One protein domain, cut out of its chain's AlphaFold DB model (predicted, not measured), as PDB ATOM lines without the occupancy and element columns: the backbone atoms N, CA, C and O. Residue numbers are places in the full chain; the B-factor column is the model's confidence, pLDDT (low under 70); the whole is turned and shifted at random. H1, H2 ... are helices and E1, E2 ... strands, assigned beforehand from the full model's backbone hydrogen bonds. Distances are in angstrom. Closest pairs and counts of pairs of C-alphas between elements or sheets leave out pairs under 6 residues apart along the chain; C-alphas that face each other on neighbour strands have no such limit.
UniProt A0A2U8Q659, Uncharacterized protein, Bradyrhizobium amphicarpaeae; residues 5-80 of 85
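AT A GLANCE: This is residues 5 to 80 of the 85 residues of an uncharacterized protein of Bradyrhizobium amphicarpaeae (UniProt A0A2U8Q659). A small three-stranded sheet has the long helix H1 laid across one face, while two short helices, H2 and H3, are on the opposite face, far from each other. H2 stands over edge strand E2, and H3 meets the sheet with its first residues, 71 to 75. The printed part has 76 residues, with E1, H1, E2, E3, H2 and H3 in that order; the class is mixed, and the sheet, E1 E3 E2, is antiparallel. It is compact, with a radius of gyration of the C-alphas of 11.7 A and spans of 34 by 25 by 20 A.

IN THESE COORDINATES: Find C-alpha 5 at (-18.584, 37.929, 19.674), where E1, residues 5 to 9, begins its 13.5 A. H1, residues 14 to 27, runs 20.3 A. E2 is residues 37 to 41, 13.0 A, and E3 residues 51 to 58, 22.4 A. H2, residues 59 to 64, covers 8.7 A; H3, residues 71 to 79, covers 12.1 A and ends at C-alpha 79, (-5.127, 34.231, 40.761).

HOW THE PARTS SIT: Look at E1 beside E3: N 8 and O 52 are 2.9 A apart, within hydrogen-bond range. In the hairpin E2 and E3, N 40 and O 55 are 2.8 A apart. E1, H1, E2 form a split strand-helix-strand unit, two strands running the same way with E3 between them, its crossover right-handed. H1 runs across the strands, at 74 degrees to E3 on the local plane; the closest C-alphas of H1 and E1, Ala 24 and Gly 6, are 5.1 A apart. H2 stands up from the sheet at 47 degrees. Every O i to N i+4 pair is within range in H2 and H3, 8 of 10 in H1.

THE WHOLE: The C-alphas farthest apart, Ala 31 and Gly 80, are 34.2 A apart. The printed part has no cut, and no link is long. Look for pLDDT under 70 at residues 6 to 16 and 68 to 69.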
ATOM      1  N   LYS A   5     -19.539  38.605  18.787       70.56
ATOM      2  CA  LYS A   5     -18.584  37.929  19.674       70.56
ATOM      3  C   LYS A   5     -17.154  38.315  19.294       70.56
ATOM      4  O   LYS A   5     -16.853  38.437  18.107       70.56
ATOM      5  N   GLY A   6     -16.305  38.504  20.294       67.19
ATOM      6  CA  GLY A   6     -14.859  38.684  20.155       67.19
ATOM      7  C   GLY A   6     -14.127  37.852  21.203       67.19
ATOM      8  O   GLY A   6     -14.726  37.443  22.192       67.19
ATOM      9  N   VAL A   7     -12.848  37.590  20.997       60.75
ATOM     10  CA  VAL A   7     -11.950  36.928  21.939       60.75
ATOM     11  C   VAL A   7     -11.019  37.988  22.521       60.75
ATOM     12  O   VAL A   7     -10.537  38.888  21.836       60.75
ATOM     13  N   GLY A   8     -10.770  37.927  23.822       65.94
ATOM     14  CA  GLY A   8      -9.817  38.818  24.467       65.94
ATOM     15  C   GLY A   8      -9.162  38.154  25.662       65.94
ATOM     16  O   GLY A   8      -9.532  37.060  26.071       65.94
ATOM     17  N   ARG A   9      -8.154  38.807  26.235       62.84
ATOM     18  CA  ARG A   9      -7.507  38.294  27.444       62.84
ATOM     19  C   ARG A   9      -8.278  38.782  28.656       62.84
ATOM     20  O   ARG A   9      -8.448  39.979  28.822       62.84
ATOM     21  N   SER A  10      -8.726  37.875  29.518       58.75
ATOM     22  CA  SER A  10      -9.398  38.270  30.758       58.75
ATOM     23  C   SER A  10      -8.348  38.823  31.717       58.75
ATOM     24  O   SER A  10      -7.558  38.073  32.289       58.75
ATOM     25  N   ALA A  11      -8.276  40.144  31.868       55.34
ATOM     26  CA  ALA A  11      -7.316  40.768  32.763       55.34
ATOM     27  C   ALA A  11      -8.010  41.513  33.909       55.34
ATOM     28  O   ALA A  11      -8.670  42.535  33.726       55.34
ATOM     29  N   GLY A  12      -7.778  41.054  35.141       51.78
ATOM     30  CA  GLY A  12      -8.324  41.652  36.367       51.78
ATOM     31  C   GLY A  12      -7.803  43.053  36.745       51.78
ATOM     32  O   GLY A  12      -8.116  43.527  37.833       51.78
ATOM     33  N   ASN A  13      -7.025  43.734  35.892       51.62
ATOM     34  CA  ASN A  13      -6.494  45.087  36.127       51.62
ATOM     35  C   ASN A  13      -7.170  46.112  35.189       51.62
ATOM     36  O   ASN A  13      -7.232  45.903  33.978       51.62
ATOM     37  N   GLU A  14      -7.613  47.245  35.744       46.31
ATOM     38  CA  GLU A  14      -8.261  48.381  35.065       46.31
ATOM     39  C   GLU A  14      -7.547  48.851  33.778       46.31
ATOM     40  O   GLU A  14      -8.199  49.156  32.775       46.31
ATOM     41  N   VAL A  15      -6.208  48.846  33.758       45.28
ATOM     42  CA  VAL A  15      -5.407  49.255  32.587       45.28
ATOM     43  C   VAL A  15      -5.569  48.276  31.420       45.28
ATOM     44  O   VAL A  15      -5.567  48.688  30.257       45.28
ATOM     45  N   ARG A  16      -5.748  46.983  31.714       62.81
ATOM     46  CA  ARG A  16      -5.904  45.941  30.694       62.81
ATOM     47  C   ARG A  16      -7.347  45.815  30.199       62.81
ATOM     48  O   ARG A  16      -7.518  45.694  28.996       62.81
ATOM     49  N   ARG A  17      -8.364  46.066  31.032       71.94
ATOM     50  CA  ARG A  17      -9.774  46.105  30.578       71.94
ATOM     51  C   ARG A  17     -10.036  47.097  29.450       71.94
ATOM     52  O   ARG A  17     -10.787  46.823  28.520       71.94
ATOM     53  N   ARG A  18      -9.392  48.269  29.498       76.25
ATOM     54  CA  ARG A  18      -9.468  49.237  28.388       76.25
ATOM     55  C   ARG A  18      -8.847  48.685  27.104       76.25
ATOM     56  O   ARG A  18      -9.297  49.049  26.021       76.25
ATOM     57  N   ALA A  19      -7.803  47.863  27.210       81.81
ATOM     58  CA  ALA A  19      -7.223  47.174  26.064       81.81
ATOM     59  C   ALA A  19      -8.165  46.083  25.539       81.81
ATOM     60  O   ALA A  19      -8.360  46.015  24.327       81.81
ATOM     61  N   ASP A  20      -8.822  45.344  26.430       82.75
ATOM     62  CA  ASP A  20      -9.767  44.287  26.072       82.75
ATOM     63  C   ASP A  20     -10.963  44.846  25.294       82.75
ATOM     64  O   ASP A  20     -11.296  44.356  24.220       82.75
ATOM     65  N   PHE A  21     -11.538  45.970  25.734       86.25
ATOM     66  CA  PHE A  21     -12.624  46.619  24.990       86.25
ATOM     67  C   PHE A  21     -12.182  47.185  23.637       86.25
ATOM     68  O   PHE A  21     -12.977  47.220  22.696       86.25
ATOM     69  N   ARG A  22     -10.929  47.643  23.499       88.31
ATOM     70  CA  ARG A  22     -10.394  48.049  22.187       88.31
ATOM     71  C   ARG A  22     -10.236  46.848  21.260       88.31
ATOM     72  O   ARG A  22     -10.558  46.967  20.081       88.31
ATOM     73  N   LEU A  23      -9.765  45.719  21.785       87.62
ATOM     74  CA  LEU A  23      -9.632  44.479  21.029       87.62
ATOM     75  C   LEU A  23     -11.006  43.949  20.603       87.62
ATOM     76  O   LEU A  23     -11.216  43.742  19.414       87.62
ATOM     77  N   ALA A  24     -11.965  43.869  21.525       89.00
ATOM     78  CA  ALA A  24     -13.328  43.440  21.230       89.00
ATOM     79  C   ALA A  24     -14.001  44.339  20.177       89.00
ATOM     80  O   ALA A  24     -14.637  43.845  19.252       89.00
ATOM     81  N   ASN A  25     -13.796  45.662  20.244       91.19
ATOM     82  CA  ASN A  25     -14.248  46.572  19.187       91.19
ATOM     83  C   ASN A  25     -13.585  46.265  17.839       91.19
ATOM     84  O   ASN A  25     -14.284  46.152  16.837       91.19
ATOM     85  N   LYS A  26     -12.261  46.074  17.808       90.88
ATOM     86  CA  LYS A  26     -11.531  45.722  16.582       90.88
ATOM     87  C   LYS A  26     -12.042  44.411  15.970       90.88
ATOM     88  O   LYS A  26     -12.289  44.368  14.768       90.88
ATOM     89  N   GLU A  27     -12.226  43.370  16.776       88.56
ATOM     90  CA  GLU A  27     -12.691  42.055  16.316       88.56
ATOM     91  C   GLU A  27     -14.164  42.059  15.908       88.56
ATOM     92  O   GLU A  27     -14.521  41.532  14.855       88.56
ATOM     93  N   GLY A  28     -15.004  42.757  16.673       87.12
ATOM     94  CA  GLY A  28     -16.400  43.016  16.334       87.12
ATOM     95  C   GLY A  28     -16.586  43.982  15.159       87.12
ATOM     96  O   GLY A  28     -17.721  44.246  14.771       87.12
ATOM     97  N   LYS A  29     -15.496  44.505  14.576       91.25
ATOM     98  CA  LYS A  29     -15.492  45.478  13.470       91.25
ATOM     99  C   LYS A  29     -16.237  46.777  13.806       91.25
ATOM    100  O   LYS A  29     -16.881  47.384  12.952       91.25
ATOM    101  N   PHE A  30     -16.113  47.231  15.048       89.56
ATOM    102  CA  PHE A  30     -16.638  48.501  15.533       89.56
ATOM    103  C   PHE A  30     -15.509  49.515  15.745       89.56
ATOM    104  O   PHE A  30     -14.471  49.205  16.325       89.56
ATOM    105  N   ALA A  31     -15.729  50.770  15.344       91.25
ATOM    106  CA  ALA A  31     -14.794  51.862  15.646       91.25
ATOM    107  C   ALA A  31     -14.760  52.204  17.150       91.25
ATOM    108  O   ALA A  31     -13.739  52.627  17.686       91.25
ATOM    109  N   LYS A  32     -15.895  52.017  17.830       92.38
ATOM    110  CA  LYS A  32     -16.085  52.146  19.277       92.38
ATOM    111  C   LYS A  32     -17.271  51.282  19.698       92.38
ATOM    112  O   LYS A  32     -18.108  50.955  18.858       92.38
ATOM    113  N   THR A  33     -17.387  50.992  20.991       91.88
ATOM    114  CA  THR A  33     -18.547  50.270  21.526       91.88
ATOM    115  C   THR A  33     -19.826  51.043  21.180       91.88
ATOM    116  O   THR A  33     -19.884  52.238  21.483       91.88
ATOM    117  N   PRO A  34     -20.829  50.411  20.545       93.12
ATOM    118  CA  PRO A  34     -22.075  51.082  20.196       93.12
ATOM    119  C   PRO A  34     -22.807  51.654  21.413       93.12
ATOM    120  O   PRO A  34     -22.808  51.066  22.500       93.12
ATOM    121  N   ASP A  35     -23.473  52.791  21.219       93.75
ATOM    122  CA  ASP A  35     -24.243  53.438  22.278       93.75
ATOM    123  C   ASP A  35     -25.408  52.535  22.720       93.75
ATOM    124  O   ASP A  35     -26.073  51.897  21.906       93.75
ATOM    125  N   GLY A  36     -25.628  52.436  24.034       93.38
ATOM    126  CA  GLY A  36     -26.619  51.520  24.616       93.38
ATOM    127  C   GLY A  36     -26.153  50.066  24.778       93.38
ATOM    128  O   GLY A  36     -26.893  49.263  25.345       93.38
ATOM    129  N   TYR A  37     -24.927  49.732  24.361       93.25
ATOM    130  CA  TYR A  37     -24.343  48.397  24.506       93.25
ATOM    131  C   TYR A  37     -23.123  48.391  25.436       93.25
ATOM    132  O   TYR A  37     -22.540  49.430  25.784       93.25
ATOM    133  N   ARG A  38     -22.758  47.186  25.875       91.25
ATOM    134  CA  ARG A  38     -21.563  46.892  26.664       91.25
ATOM    135  C   ARG A  38     -20.948  45.584  26.173       91.25
ATOM    136  O   ARG A  38     -21.670  44.655  25.824       91.25
ATOM    137  N   TRP A  39     -19.621  45.528  26.171       90.12
ATOM    138  CA  TRP A  39     -18.893  44.273  26.029       90.12
ATOM    139  C   TRP A  39     -18.922  43.545  27.367       90.12
ATOM    140  O   TRP A  39     -18.396  44.051  28.357       90.12
ATOM    141  N   HIS A  40     -19.572  42.390  27.390       88.38
ATOM    142  CA  HIS A  40     -19.656  41.513  28.542       88.38
ATOM    143  C   HIS A  40     -18.602  40.419  28.429       88.38
ATOM    144  O   HIS A  40     -18.446  39.824  27.366       88.38
ATOM    145  N   HIS A  41     -17.891  40.169  29.521       86.88
ATOM    146  CA  HIS A  41     -17.009  39.018  29.632       86.88
ATOM    147  C   HIS A  41     -17.860  37.786  29.929       86.88
ATOM    148  O   HIS A  41     -18.495  37.739  30.983       86.88
ATOM    149  N   VAL A  42     -17.872  36.814  29.027       86.31
ATOM    150  CA  VAL A  42     -18.604  35.557  29.219       86.31
ATOM    151  C   VAL A  42     -17.903  34.723  30.305       86.31
ATOM    152  O   VAL A  42     -16.730  34.933  30.594       86.31
ATOM    153  N   ASP A  43     -18.617  33.820  30.977       85.69
ATOM    154  CA  ASP A  43     -18.081  32.933  32.027       85.69
ATOM    155  C   ASP A  43     -17.221  31.774  31.464       85.69
ATOM    156  O   ASP A  43     -17.426  30.608  31.804       85.69
ATOM    157  N   ASP A  44     -16.249  32.072  30.602       85.50
ATOM    158  CA  ASP A  44     -15.415  31.087  29.897       85.50
ATOM    159  C   ASP A  44     -13.903  31.365  29.994       85.50
ATOM    160  O   ASP A  44     -13.155  31.101  29.056       85.50
ATOM    161  N   PHE A  45     -13.438  31.884  31.136       86.19
ATOM    162  CA  PHE A  45     -12.010  32.098  31.371       86.19
ATOM    163  C   PHE A  45     -11.209  30.800  31.223       86.19
ATOM    164  O   PHE A  45     -11.392  29.857  31.998       86.19
ATOM    165  N   ASP A  46     -10.253  30.806  30.300       83.62
ATOM    166  CA  ASP A  46      -9.267  29.749  30.130       83.62
ATOM    167  C   ASP A  46      -7.964  30.127  30.871       83.62
ATOM    168  O   ASP A  46      -7.236  31.031  30.449       83.62
ATOM    169  N   PRO A  47      -7.631  29.459  31.993       81.50
ATOM    170  CA  PRO A  47      -6.419  29.752  32.754       81.50
ATOM    171  C   PRO A  47      -5.131  29.297  32.049       81.50
ATOM    172  O   PRO A  47      -4.048  29.718  32.455       81.50
ATOM    173  N   THR A  48      -5.207  28.443  31.023       85.56
ATOM    174  CA  THR A  48      -4.032  27.943  30.298       85.56
ATOM    175  C   THR A  48      -3.426  29.015  29.392       85.56
ATOM    176  O   THR A  48      -2.202  29.126  29.313       85.56
ATOM    177  N   ASN A  49      -4.254  29.838  28.745       80.75
ATOM    178  CA  ASN A  49      -3.823  30.923  27.846       80.75
ATOM    179  C   ASN A  49      -4.221  32.332  28.338       80.75
ATOM    180  O   ASN A  49      -3.728  33.334  27.808       80.75
ATOM    181  N   GLY A  50      -5.059  32.429  29.374       78.50
ATOM    182  CA  GLY A  50      -5.558  33.682  29.936       78.50
ATOM    183  C   GLY A  50      -6.662  34.347  29.106       78.50
ATOM    184  O   GLY A  50      -6.853  35.563  29.222       78.50
ATOM    185  N   GLU A  51      -7.342  33.598  28.241       84.06
ATOM    186  CA  GLU A  51      -8.352  34.107  27.307       84.06
ATOM    187  C   GLU A  51      -9.777  33.983  27.857       84.06
ATOM    188  O   GLU A  51     -10.048  33.235  28.793       84.06
ATOM    189  N   ALA A  52     -10.679  34.792  27.309       85.50
ATOM    190  CA  ALA A  52     -12.117  34.733  27.532       85.50
ATOM    191  C   ALA A  52     -12.861  35.342  26.339       85.50
ATOM    192  O   ALA A  52     -12.327  36.189  25.610       85.50
ATOM    193  N   THR A  53     -14.119  34.957  26.170       87.12
ATOM    194  CA  THR A  53     -14.983  35.521  25.137       87.12
ATOM    195  C   THR A  53     -15.639  36.807  25.627       87.12
ATOM    196  O   THR A  53     -16.087  36.942  26.766       87.12
ATOM    197  N   PHE A  54     -15.746  37.765  24.714       89.00
ATOM    198  CA  PHE A  54     -16.501  38.995  24.859       89.00
ATOM    199  C   PHE A  54     -17.760  38.928  24.009       89.00
ATOM    200  O   PHE A  54     -17.706  38.636  22.814       89.00
ATOM    201  N   GLU A  55     -18.896  39.268  24.603       89.88
ATOM    202  CA  GLU A  55     -20.170  39.363  23.900       89.88
ATOM    203  C   GLU A  55     -20.729  40.781  23.979       89.88
ATOM    204  O   GLU A  55     -20.779  41.399  25.046       89.88
ATOM    205  N   LEU A  56     -21.155  41.316  22.836       93.06
ATOM    206  CA  LEU A  56     -21.822  42.608  22.790       93.06
ATOM    207  C   LEU A  56     -23.298  42.441  23.163       93.06
ATOM    208  O   LEU A  56     -24.113  41.992  22.348       93.06
ATOM    209  N   ILE A  57     -23.644  42.869  24.374       91.25
ATOM    210  CA  ILE A  57     -25.008  42.816  24.910       91.25
ATOM    211  C   ILE A  57     -25.538  44.219  25.208       91.25
ATOM    212  O   ILE A  57     -24.789  45.200  25.284       91.25
ATOM    213  N   THR A  58     -26.856  44.339  25.358       94.00
ATOM    214  CA  THR A  58     -27.474  45.612  25.745       94.00
ATOM    215  C   THR A  58     -27.032  46.011  27.150       94.00
ATOM    216  O   THR A  58     -26.755  45.169  28.006       94.00
ATOM    217  N   ARG A  59     -27.002  47.319  27.422       90.94
ATOM    218  CA  ARG A  59     -26.668  47.846  28.749       90.94
ATOM    219  C   ARG A  59     -27.569  47.266  29.846       90.94
ATOM    220  O   ARG A  59     -27.054  46.906  30.894       90.94
ATOM    221  N   GLY A  60     -28.872  47.134  29.591       90.00
ATOM    222  CA  GLY A  60     -29.814  46.552  30.554       90.00
ATOM    223  C   GLY A  60     -29.510  45.083  30.869       90.00
ATOM    224  O   GLY A  60     -29.469  44.709  32.036       90.00
ATOM    225  N   ALA A  61     -29.204  44.269  29.850       88.94
ATOM    226  CA  ALA A  61     -28.789  42.880  30.058       88.94
ATOM    227  C   ALA A  61     -27.477  42.805  30.854       88.94
ATOM    228  O   ALA A  61     -27.379  42.054  31.818       88.94
ATOM    229  N   HIS A  62     -26.502  43.650  30.521       87.75
ATOM    230  CA  HIS A  62     -25.246  43.736  31.260       87.75
ATOM    231  C   HIS A  62     -25.437  44.178  32.718       87.75
ATOM    232  O   HIS A  62     -24.704  43.756  33.603       87.75
ATOM    233  N   GLU A  63     -26.380  45.072  33.004       86.81
ATOM    234  CA  GLU A  63     -26.643  45.523  34.373       86.81
ATOM    235  C   GLU A  63     -27.391  44.469  35.207       86.81
ATOM    236  O   GLU A  63     -27.254  44.471  36.431       86.81
ATOM    237  N   SER A  64     -28.106  43.539  34.563       86.31
ATOM    238  CA  SER A  64     -28.797  42.426  35.234       86.31
ATOM    239  C   SER A  64     -27.859  41.350  35.795       86.31
ATOM    240  O   SER A  64     -28.271  40.575  36.651       86.31
ATOM    241  N   THR A  65     -26.588  41.330  35.376       75.88
ATOM    242  CA  THR A  65     -25.573  40.377  35.861       75.88
ATOM    243  C   THR A  65     -24.783  40.896  37.069       75.88
ATOM    244  O   THR A  65     -23.741  40.342  37.418       75.88
ATOM    245  N   ASN A  66     -25.248  41.972  37.713       78.00
ATOM    246  CA  ASN A  66     -24.636  42.499  38.933       78.00
ATOM    247  C   ASN A  66     -25.054  41.694  40.189       78.00
ATOM    248  O   ASN A  66     -26.230  41.354  40.304       78.00
ATOM    249  N   PRO A  67     -24.158  41.480  41.182       70.88
ATOM    250  CA  PRO A  67     -22.739  41.847  41.190       70.88
ATOM    251  C   PRO A  67     -21.965  41.065  40.121       70.88
ATOM    252  O   PRO A  67     -22.151  39.865  39.997       70.88
ATOM    253  N   HIS A  68     -21.145  41.781  39.338       65.62
ATOM    254  CA  HIS A  68     -20.523  41.313  38.089       65.62
ATOM    255  C   HIS A  68     -20.064  39.840  38.141       65.62
ATOM    256  O   HIS A  68     -19.069  39.519  38.794       65.62
ATOM    257  N   ALA A  69     -20.771  38.973  37.416       68.19
ATOM    258  CA  ALA A  69     -20.322  37.635  37.021       68.19
ATOM    259  C   ALA A  69     -19.516  37.702  35.701       68.19
ATOM    260  O   ALA A  69     -19.480  38.759  35.059       68.19
ATOM    261  N   GLY A  70     -18.832  36.624  35.303       73.44
ATOM    262  CA  GLY A  70     -18.024  36.569  34.077       73.44
ATOM    263  C   GLY A  70     -16.582  36.093  34.293       73.44
ATOM    264  O   GLY A  70     -16.094  35.950  35.423       73.44
ATOM    265  N   SER A  71     -15.833  35.976  33.189       77.06
ATOM    266  CA  SER A  71     -14.418  35.570  33.183       77.06
ATOM    267  C   SER A  71     -13.515  36.394  34.105       77.06
ATOM    268  O   SER A  71     -12.451  35.933  34.520       77.06
ATOM    269  N   VAL A  72     -13.900  37.626  34.444       77.56
ATOM    270  CA  VAL A  72     -13.148  38.482  35.372       77.56
ATOM    271  C   VAL A  72     -13.235  37.953  36.805       77.56
ATOM    272  O   VAL A  72     -12.239  37.977  37.526       77.56
ATOM    273  N   ALA A  73     -14.397  37.443  37.220       79.81
ATOM    274  CA  ALA A  73     -14.563  36.805  38.523       79.81
ATOM    275  C   ALA A  73     -13.790  35.478  38.580       79.81
ATOM    276  O   ALA A  73     -13.116  35.193  39.573       79.81
ATOM    277  N   GLN A  74     -13.822  34.706  37.490       84.00
ATOM    278  CA  GLN A  74     -13.055  33.466  37.347       84.00
ATOM    279  C   GLN A  74     -11.539  33.728  37.405       84.00
ATOM    280  O   GLN A  74     -10.840  33.069  38.176       84.00
ATOM    281  N   TYR A  75     -11.046  34.753  36.698       83.56
ATOM    282  CA  TYR A  75      -9.657  35.224  36.772       83.56
ATOM    283  C   TYR A  75      -9.266  35.619  38.203       83.56
ATOM    284  O   TYR A  75      -8.258  35.145  38.733       83.56
ATOM    285  N   SER A  76     -10.078  36.458  38.858       82.81
ATOM    286  CA  SER A  76      -9.847  36.901  40.237       82.81
ATOM    287  C   SER A  76      -9.745  35.732  41.214       82.81
ATOM    288  O   SER A  76      -8.831  35.698  42.036       82.81
ATOM    289  N   LYS A  77     -10.642  34.747  41.090       84.81
ATOM    290  CA  LYS A  77     -10.625  33.526  41.901       84.81
ATOM    291  C   LYS A  77      -9.380  32.679  41.631       84.81
ATOM    292  O   LYS A  77      -8.757  32.226  42.584       84.81
ATOM    293  N   HIS A  78      -9.020  32.478  40.364       84.69
ATOM    294  CA  HIS A  78      -7.872  31.654  39.980       84.69
ATOM    295  C   HIS A  78      -6.545  32.238  40.481       84.69
ATOM    296  O   HIS A  78      -5.704  31.510  40.998       84.69
ATOM    297  N   HIS A  79      -6.371  33.557  40.377       83.31
ATOM    298  CA  HIS A  79      -5.127  34.231  40.761       83.31
ATOM    299  C   HIS A  79      -5.121  34.784  42.195       83.31
ATOM    300  O   HIS A  79      -4.125  35.376  42.608       83.31
ATOM    301  N   GLY A  80      -6.214  34.638  42.952       84.38
ATOM    302  CA  GLY A  80      -6.329  35.178  44.311       84.38
ATOM    303  C   GLY A  80      -6.277  36.709  44.375       84.38
ATOM    304  O   GLY A  80      -5.854  37.270  45.385       84.38
TER     305      GLY A  80